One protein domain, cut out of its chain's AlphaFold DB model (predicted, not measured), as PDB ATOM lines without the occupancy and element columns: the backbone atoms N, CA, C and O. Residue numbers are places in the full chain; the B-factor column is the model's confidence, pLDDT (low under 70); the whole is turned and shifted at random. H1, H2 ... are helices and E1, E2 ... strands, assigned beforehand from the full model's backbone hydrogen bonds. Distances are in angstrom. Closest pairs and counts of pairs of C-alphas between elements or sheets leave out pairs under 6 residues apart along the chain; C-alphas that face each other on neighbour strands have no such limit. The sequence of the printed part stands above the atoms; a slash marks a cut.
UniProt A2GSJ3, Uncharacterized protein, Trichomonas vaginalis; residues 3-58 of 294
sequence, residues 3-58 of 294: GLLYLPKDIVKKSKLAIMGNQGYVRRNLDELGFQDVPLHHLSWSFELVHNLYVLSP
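AT A GLANCE: This is residues 3 to 58 of the 294 residues of an uncharacterized protein of Trichomonas vaginalis (UniProt A2GSJ3). A loosely knit small domain has two short parallel strands, E1 and E2, side by side near its middle, with the helix H3 to one side and the two small helices H1 and H2 to the other. After E2 the last stretch, residues 43 to 58, swings out in a wide arc, of which residues 46 to 51 stick out free, and folds back toward the side of H1 and H2. The printed part has 56 residues with three named helices and two named strands in the order H1, H2, E1, H3, E2; the sheet has the order E1, E2 and is parallel, and the class is mixed, helices and strands, though under half of the residues are in named elements. By its radius of gyration of the C-alphas, 11.6 A, the whole is compact, and the C-alphas span 30 by 25 by 22 A.

IN THESE COORDINATES: H1 is residues 3 to 6 and begins with C-alpha 3 at (633.931, 475.148, 496.016). H2 is residues 9 to 14, 8.7 A from first to last C-alpha. E1 is residues 17 to 19, with C-alpha 17 at (624.535, 474.480, 490.194). H3, the longest helix, is residues 23 to 32 and measures 14.2 A. E2 is residues 40 to 42, 6.4 A long, and ends with C-alpha 42 at (616.957, 477.871, 490.816).

HOW THE PARTS SIT: E1 and E2 are parallel neighbours, with 32 degrees between their directions. The C-alphas of Ala 18 and His 41 face each other at 4.6 A. N 19 and O 41 are within hydrogen-bond range at 2.9 A, and so are N 41 and O 17 at 2.9 A. E1, H3 and E2 form a strand-helix-strand unit, two parallel neighbour strands with a helix between them along the chain, and its crossover is right-handed. The closest C-alphas of H3 and E2 are those of Gln 23 and His 42, 7.7 A apart. H1 and H2 are close but not clearly touching, the closest C-alphas being those of Leu 4 and Val 12 at 6.9 A. H1 is apart from E1, H3 and E2, and H2 is apart from H3 and E2. In H2 and H3 every O i to N i+4 pair is within hydrogen-bond range; H1, with 4 residues, is too short for such a pair, and its one O i to N i+3 pair is within range.

THE WHOLE: The two C-alphas farthest apart are those of Glu 32 and Phe 47, at 30.8 A. The first and last printed C-alphas, of Gly 3 and Pro 58, are 8.9 A apart. The links H1 to H2, H2 to E1 and E1 to H3 are tight, and the link H3 to E2, of 7 residues, is short. Residues 43 to 58 hold no named element, and their C-alphas lie 10 to 18 A from the mean of the C-alphas. The printed part has no cut; its mean pLDDT is 89.4, and no printed residue is under 70.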
ATOM      1  N   GLY A   3     633.952 476.591 495.728       81.12
ATOM      2  CA  GLY A   3     633.931 475.148 496.016       81.12
ATOM      3  C   GLY A   3     633.851 474.256 494.768       81.12
ATOM      4  O   GLY A   3     634.304 473.123 494.817       81.12
ATOM      5  N   LEU A   4     633.376 474.768 493.625       86.38
ATOM      6  CA  LEU A   4     633.412 474.040 492.349       86.38
ATOM      7  C   LEU A   4     634.824 473.589 491.938       86.38
ATOM      8  O   LEU A   4     634.937 472.635 491.175       86.38
ATOM      9  N   LEU A   5     635.879 474.225 492.459       86.69
ATOM     10  CA  LEU A   5     637.269 473.810 492.249       86.69
ATOM     11  C   LEU A   5     637.565 472.402 492.793       86.69
ATOM     12  O   LEU A   5     638.452 471.735 492.275       86.69
ATOM     13  N   TYR A   6     636.794 471.921 493.775       83.44
ATOM     14  CA  TYR A   6     636.950 470.580 494.345       83.44
ATOM     15  C   TYR A   6     636.222 469.476 493.585       83.44
ATOM     16  O   TYR A   6     636.410 468.296 493.881       83.44
ATOM     17  N   LEU A   7     635.363 469.830 492.630       86.81
ATOM     18  CA  LEU A   7     634.646 468.839 491.841       86.81
ATOM     19  C   LEU A   7     635.414 468.538 490.552       86.81
ATOM     20  O   LEU A   7     635.955 469.455 489.926       86.81
ATOM     21  N   PRO A   8     635.416 467.274 490.090       88.38
ATOM     22  CA  PRO A   8     635.982 466.945 488.792       88.38
ATOM     23  C   PRO A   8     635.340 467.793 487.686       88.38
ATOM     24  O   PRO A   8     634.125 468.007 487.658       88.38
ATOM     25  N   LYS A   9     636.162 468.298 486.761       86.69
ATOM     26  CA  LYS A   9     635.714 469.247 485.725       86.69
ATOM     27  C   LYS A   9     634.589 468.687 484.854       86.69
ATOM     28  O   LYS A   9     633.727 469.444 484.417       86.69
ATOM     29  N   ASP A  10     634.592 467.385 484.588       89.38
ATOM     30  CA  ASP A  10     633.536 466.699 483.845       89.38
ATOM     31  C   ASP A  10     632.209 466.680 484.624       89.38
ATOM     32  O   ASP A  10     631.158 466.902 484.022       89.38
ATOM     33  N   ILE A  11     632.248 466.510 485.956       90.81
ATOM     34  CA  ILE A  11     631.071 466.644 486.826       90.81
ATOM     35  C   ILE A  11     630.538 468.071 486.769       90.81
ATOM     36  O   ILE A  11     629.343 468.256 486.548       90.81
ATOM     37  N   VAL A  12     631.405 469.075 486.922       90.94
ATOM     38  CA  VAL A  12     630.993 470.488 486.909       90.94
ATOM     39  C   VAL A  12     630.332 470.857 485.579       90.94
ATOM     40  O   VAL A  12     629.273 471.476 485.579       90.94
ATOM     41  N   LYS A  13     630.906 470.429 484.447       87.62
ATOM     42  CA  LYS A  13     630.390 470.739 483.102       87.62
ATOM     43  C   LYS A  13     629.052 470.074 482.772       87.62
ATOM     44  O   LYS A  13     628.285 470.634 481.997       87.62
ATOM     45  N   LYS A  14     628.775 468.883 483.317       90.81
ATOM     46  CA  LYS A  14     627.529 468.138 483.042       90.81
ATOM     47  C   LYS A  14     626.419 468.373 484.070       90.81
ATOM     48  O   LYS A  14     625.314 467.864 483.899       90.81
ATOM     49  N   SER A  15     626.717 469.095 485.148       92.25
ATOM     50  CA  SER A  15     625.793 469.333 486.259       92.25
ATOM     51  C   SER A  15     625.202 470.735 486.203       92.25
ATOM     52  O   SER A  15     625.734 471.624 485.547       92.25
ATOM     53  N   LYS A  16     624.108 470.948 486.939       93.44
ATOM     54  CA  LYS A  16     623.580 472.285 487.223       93.44
ATOM     55  C   LYS A  16     623.967 472.684 488.643       93.44
ATOM     56  O   LYS A  16     623.884 471.858 489.551       93.44
ATOM     57  N   LEU A  17     624.348 473.941 488.851       93.06
ATOM     58  CA  LEU A  17     624.535 474.480 490.194       93.06
ATOM     59  C   LEU A  17     623.174 474.885 490.762       93.06
ATOM     60  O   LEU A  17     622.578 475.871 490.324       93.06
ATOM     61  N   ALA A  18     622.702 474.121 491.742       92.19
ATOM     62  CA  ALA A  18     621.483 474.432 492.471       92.19
ATOM     63  C   ALA A  18     621.713 475.625 493.412       92.19
ATOM     64  O   ALA A  18     622.649 475.616 494.214       92.19
ATOM     65  N   ILE A  19     620.877 476.659 493.307       91.62
ATOM     66  CA  ILE A  19     620.990 477.881 494.112       91.62
ATOM     67  C   ILE A  19     619.647 478.328 494.686       91.62
ATOM     68  O   ILE A  19     618.648 478.415 493.975       91.62
ATOM     69  N   MET A  20     619.660 478.715 495.963       86.56
ATOM     70  CA  MET A  20     618.655 479.592 496.566       86.56
ATOM     71  C   MET A  20     619.248 481.001 496.649       86.56
ATOM     72  O   MET A  20     620.267 481.202 497.306       86.56
ATOM     73  N   GLY A  21     618.639 481.979 495.974       84.44
ATOM     74  CA  GLY A  21     619.045 483.386 496.071       84.44
ATOM     75  C   GLY A  21     619.186 484.118 494.738       84.44
ATOM     76  O   GLY A  21     618.628 483.719 493.716       84.44
ATOM     77  N   ASN A  22     619.922 485.232 494.769       88.62
ATOM     78  CA  ASN A  22     620.064 486.149 493.640       88.62
ATOM     79  C   ASN A  22     620.910 485.531 492.514       88.62
ATOM     80  O   ASN A  22     622.140 485.480 492.596       88.62
ATOM     81  N   GLN A  23     620.245 485.105 491.439       89.31
ATOM     82  CA  GLN A  23     620.901 484.481 490.289       89.31
ATOM     83  C   GLN A  23     621.919 485.400 489.610       89.31
ATOM     84  O   GLN A  23     622.989 484.939 489.231       89.31
ATOM     85  N   GLY A  24     621.623 486.699 489.487       91.00
ATOM     86  CA  GLY A  24     622.521 487.661 488.845       91.00
ATOM     87  C   GLY A  24     623.838 487.829 489.603       91.00
ATOM     88  O   GLY A  24     624.905 487.887 488.991       91.00
ATOM     89  N   TYR A  25     623.782 487.843 490.937       89.50
ATOM     90  CA  TYR A  25     624.976 487.865 491.782       89.50
ATOM     91  C   TYR A  25     625.805 486.584 491.619       89.50
ATOM     92  O   TYR A  25     627.020 486.664 491.429       89.50
ATOM     93  N   VAL A  26     625.162 485.411 491.646       91.38
ATOM     94  CA  VAL A  26     625.850 484.122 491.468       91.38
ATOM     95  C   VAL A  26     626.484 484.025 490.079       91.38
ATOM     96  O   VAL A  26     627.669 483.721 489.974       91.38
ATOM     97  N   ARG A  27     625.724 484.325 489.020       92.94
ATOM     98  CA  ARG A  27     626.186 484.281 487.624       92.94
ATOM     99  C   ARG A  27     627.429 485.141 487.426       92.94
ATOM    100  O   ARG A  27     628.435 484.630 486.953       92.94
ATOM    101  N   ARG A  28     627.402 486.397 487.894       92.38
ATOM    102  CA  ARG A  28     628.553 487.309 487.803       92.38
ATOM    103  C   ARG A  28     629.810 486.722 488.445       92.38
ATOM    104  O   ARG A  28     630.873 486.753 487.842       92.38
ATOM    105  N   ASN A  29     629.693 486.180 489.655       91.00
ATOM    106  CA  ASN A  29     630.837 485.594 490.353       91.00
ATOM    107  C   ASN A  29     631.342 484.314 489.671       91.00
ATOM    108  O   ASN A  29     632.545 484.081 489.641       91.00
ATOM    109  N   LEU A  30     630.451 483.482 489.118       92.50
ATOM    110  CA  LEU A  30     630.863 482.327 488.319       92.50
ATOM    111  C   LEU A  30     631.610 482.765 487.056       92.50
ATOM    112  O   LEU A  30     632.638 482.177 486.740       92.50
ATOM    113  N   ASP A  31     631.135 483.803 486.366       93.44
ATOM    114  CA  ASP A  31     631.795 484.345 485.171       93.44
ATOM    115  C   ASP A  31     633.193 484.872 485.484       93.44
ATOM    116  O   ASP A  31     634.151 484.534 484.787       93.44
ATOM    117  N   GLU A  32     633.317 485.652 486.560       94.12
ATOM    118  CA  GLU A  32     634.590 486.195 487.045       94.12
ATOM    119  C   GLU A  32     635.550 485.106 487.559       94.12
ATOM    120  O   GLU A  32     636.752 485.331 487.618       94.12
ATOM    121  N   LEU A  33     635.049 483.910 487.878       92.88
ATOM    122  CA  LEU A  33     635.857 482.736 488.222       92.88
ATOM    123  C   LEU A  33     636.065 481.778 487.036       92.88
ATOM    124  O   LEU A  33     636.629 480.703 487.222       92.88
ATOM    125  N   GLY A  34     635.629 482.123 485.822       92.12
ATOM    126  CA  GLY A  34     635.817 481.280 484.635       92.12
ATOM    127  C   GLY A  34     634.874 480.071 484.544       92.12
ATOM    128  O   GLY A  34     635.129 479.147 483.777       92.12
ATOM    129  N   PHE A  35     633.766 480.070 485.287       92.25
ATOM    130  CA  PHE A  35     632.714 479.043 485.261       92.25
ATOM    131  C   PHE A  35     631.498 479.482 484.431       92.25
ATOM    132  O   PHE A  35     630.347 479.229 484.799       92.25
ATOM    133  N   GLN A  36     631.749 480.169 483.315       91.31
ATOM    134  CA  GLN A  36     630.742 480.779 482.433       91.31
ATOM    135  C   GLN A  36     629.688 479.767 481.964       91.31
ATOM    136  O   GLN A  36     628.489 480.033 482.027       91.31
ATOM    137  N   ASP A  37     630.137 478.559 481.637       90.25
ATOM    138  CA  ASP A  37     629.293 477.513 481.058       90.25
ATOM    139  C   ASP A  37     628.505 476.693 482.088       90.25
ATOM    140  O   ASP A  37     627.732 475.822 481.701       90.25
ATOM    141  N   VAL A  38     628.685 476.929 483.396       91.88
ATOM    142  CA  VAL A  38     627.965 476.173 484.436       91.88
ATOM    143  C   VAL A  38     626.501 476.621 484.469       91.88
ATOM    144  O   VAL A  38     626.237 477.772 484.846       91.88
ATOM    145  N   PRO A  39     625.534 475.750 484.122       91.62
ATOM    146  CA  PRO A  39     624.123 476.098 484.170       91.62
ATOM    147  C   PRO A  39     623.661 476.285 485.614       91.62
ATOM    148  O   PRO A  39     624.038 475.525 486.510       91.62
ATOM    149  N   LEU A  40     622.794 477.271 485.840       93.25
ATOM    150  CA  LEU A  40     622.158 477.489 487.134       93.25
ATOM    151  C   LEU A  40     620.807 476.779 487.183       93.25
ATOM    152  O   LEU A  40     620.046 476.806 486.217       93.25
ATOM    153  N   HIS A  41     620.504 476.178 488.328       92.81
ATOM    154  CA  HIS A  41     619.177 475.675 488.649       92.81
ATOM    155  C   HIS A  41     618.653 476.419 489.870       92.81
ATOM    156  O   HIS A  41     619.282 476.411 490.928       92.81
ATOM    157  N   HIS A  42     617.529 477.109 489.719       91.38
ATOM    158  CA  HIS A  42     616.957 477.871 490.816       91.38
ATOM    159  C   HIS A  42     616.047 476.985 491.641       91.38
ATOM    160  O   HIS A  42     615.017 476.531 491.151       91.38
ATOM    161  N   LEU A  43     616.436 476.775 492.892       90.25
ATOM    162  CA  LEU A  43     615.621 476.030 493.829       90.25
ATOM    163  C   LEU A  43     614.444 476.896 494.272       90.25
ATOM    164  O   LEU A  43     614.608 478.060 494.645       90.25
ATOM    165  N   SER A  44     613.264 476.292 494.255       85.38
ATOM    166  CA  SER A  44     612.074 476.826 494.915       85.38
ATOM    167  C   SER A  44     611.902 476.170 496.288       85.38
ATOM    168  O   SER A  44     612.614 475.229 496.630       85.38
ATOM    169  N   TRP A  45     610.931 476.630 497.078       86.69
ATOM    170  CA  TRP A  45     610.534 475.976 498.334       86.69
ATOM    171  C   TRP A  45     609.749 474.667 498.101       86.69
ATOM    172  O   TRP A  45     608.783 474.381 498.803       86.69
ATOM    173  N   SER A  46     610.131 473.883 497.091       87.38
ATOM    174  CA  SER A  46     609.520 472.600 496.744       87.38
ATOM    175  C   SER A  46     610.551 471.474 496.779       87.38
ATOM    176  O   SER A  46     611.760 471.708 496.763       87.38
ATOM    177  N   PHE A  47     610.064 470.238 496.861       88.25
ATOM    178  CA  PHE A  47     610.913 469.060 496.758       88.25
ATOM    179  C   PHE A  47     611.204 468.768 495.291       88.25
ATOM    180  O   PHE A  47     610.284 468.576 494.496       88.25
ATOM    181  N   GLU A  48     612.484 468.681 494.950       90.12
ATOM    182  CA  GLU A  48     612.933 468.319 493.613       90.12
ATOM    183  C   GLU A  48     613.649 466.970 493.645       90.12
ATOM    184  O   GLU A  48     614.571 466.754 494.433       90.12
ATOM    185  N   LEU A  49     613.220 466.050 492.780       91.75
ATOM    186  CA  LEU A  49     613.875 464.758 492.616       91.75
ATOM    187  C   LEU A  49     615.082 464.910 491.684       91.75
ATOM    188  O   LEU A  49     614.948 465.369 490.551       91.75
ATOM    189  N   VAL A  50     616.252 464.467 492.143       92.00
ATOM    190  CA  VAL A  50     617.487 464.452 491.352       92.00
ATOM    191  C   VAL A  50     618.045 463.037 491.259       92.00
ATOM    192  O   VAL A  50     618.051 462.296 492.237       92.00
ATOM    193  N   HIS A  51     618.540 462.661 490.079       90.69
ATOM    194  CA  HIS A  51     619.168 461.350 489.878       90.69
ATOM    195  C   HIS A  51     620.553 461.256 490.522       90.69
ATOM    196  O   HIS A  51     620.939 460.195 490.995       90.69
ATOM    197  N   ASN A  52     621.303 462.361 490.523       92.62
ATOM    198  CA  ASN A  52     622.630 462.448 491.121       92.62
ATOM    199  C   ASN A  52     622.749 463.774 491.873       92.62
ATOM    200  O   ASN A  52     622.505 464.831 491.290       92.62
ATOM    201  N   LEU A  53     623.150 463.709 493.143       91.44
ATOM    202  CA  LEU A  53     623.398 464.871 493.987       91.44
ATOM    203  C   LEU A  53     624.863 464.872 494.428       91.44
ATOM    204  O   LEU A  53     625.314 463.943 495.094       91.44
ATOM    205  N   TYR A  54     625.584 465.933 494.079       90.75
ATOM    206  CA  TYR A  54     626.954 466.164 494.529       90.75
ATOM    207  C   TYR A  54     626.936 467.293 495.555       90.75
ATOM    208  O   TYR A  54     626.531 468.412 495.238       90.75
ATOM    209  N   VAL A  55     627.363 466.999 496.783       87.19
ATOM    210  CA  VAL A  55     627.407 467.970 497.882       87.19
ATOM    211  C   VAL A  55     628.848 468.179 498.305       87.19
ATOM    212  O   VAL A  55     629.578 467.225 498.554       87.19
ATOM    213  N   LEU A  56     629.233 469.446 498.422       81.94
ATOM    214  CA  LEU A  56     630.462 469.845 499.088       81.94
ATOM    215  C   LEU A  56     630.096 470.469 500.426       81.94
ATOM    216  O   LEU A  56     629.460 471.521 500.474       81.94
ATOM    217  N   SER A  57     630.508 469.814 501.502       79.50
ATOM    218  CA  SER A  57     630.374 470.321 502.860       79.50
ATOM    219  C   SER A  57     631.764 470.292 503.489       79.50
ATOM    220  O   SER A  57     632.224 469.215 503.872       79.50
ATOM    221  N   PRO A  58     632.496 471.423 503.496       71.50
ATOM    222  CA  PRO A  58     633.788 471.461 504.157       71.50
ATOM    223  C   PRO A  58     633.578 471.211 505.652       71.50
ATOM    224  O   PRO A  58     632.678 471.793 506.259       71.50
TER     225      PRO A  58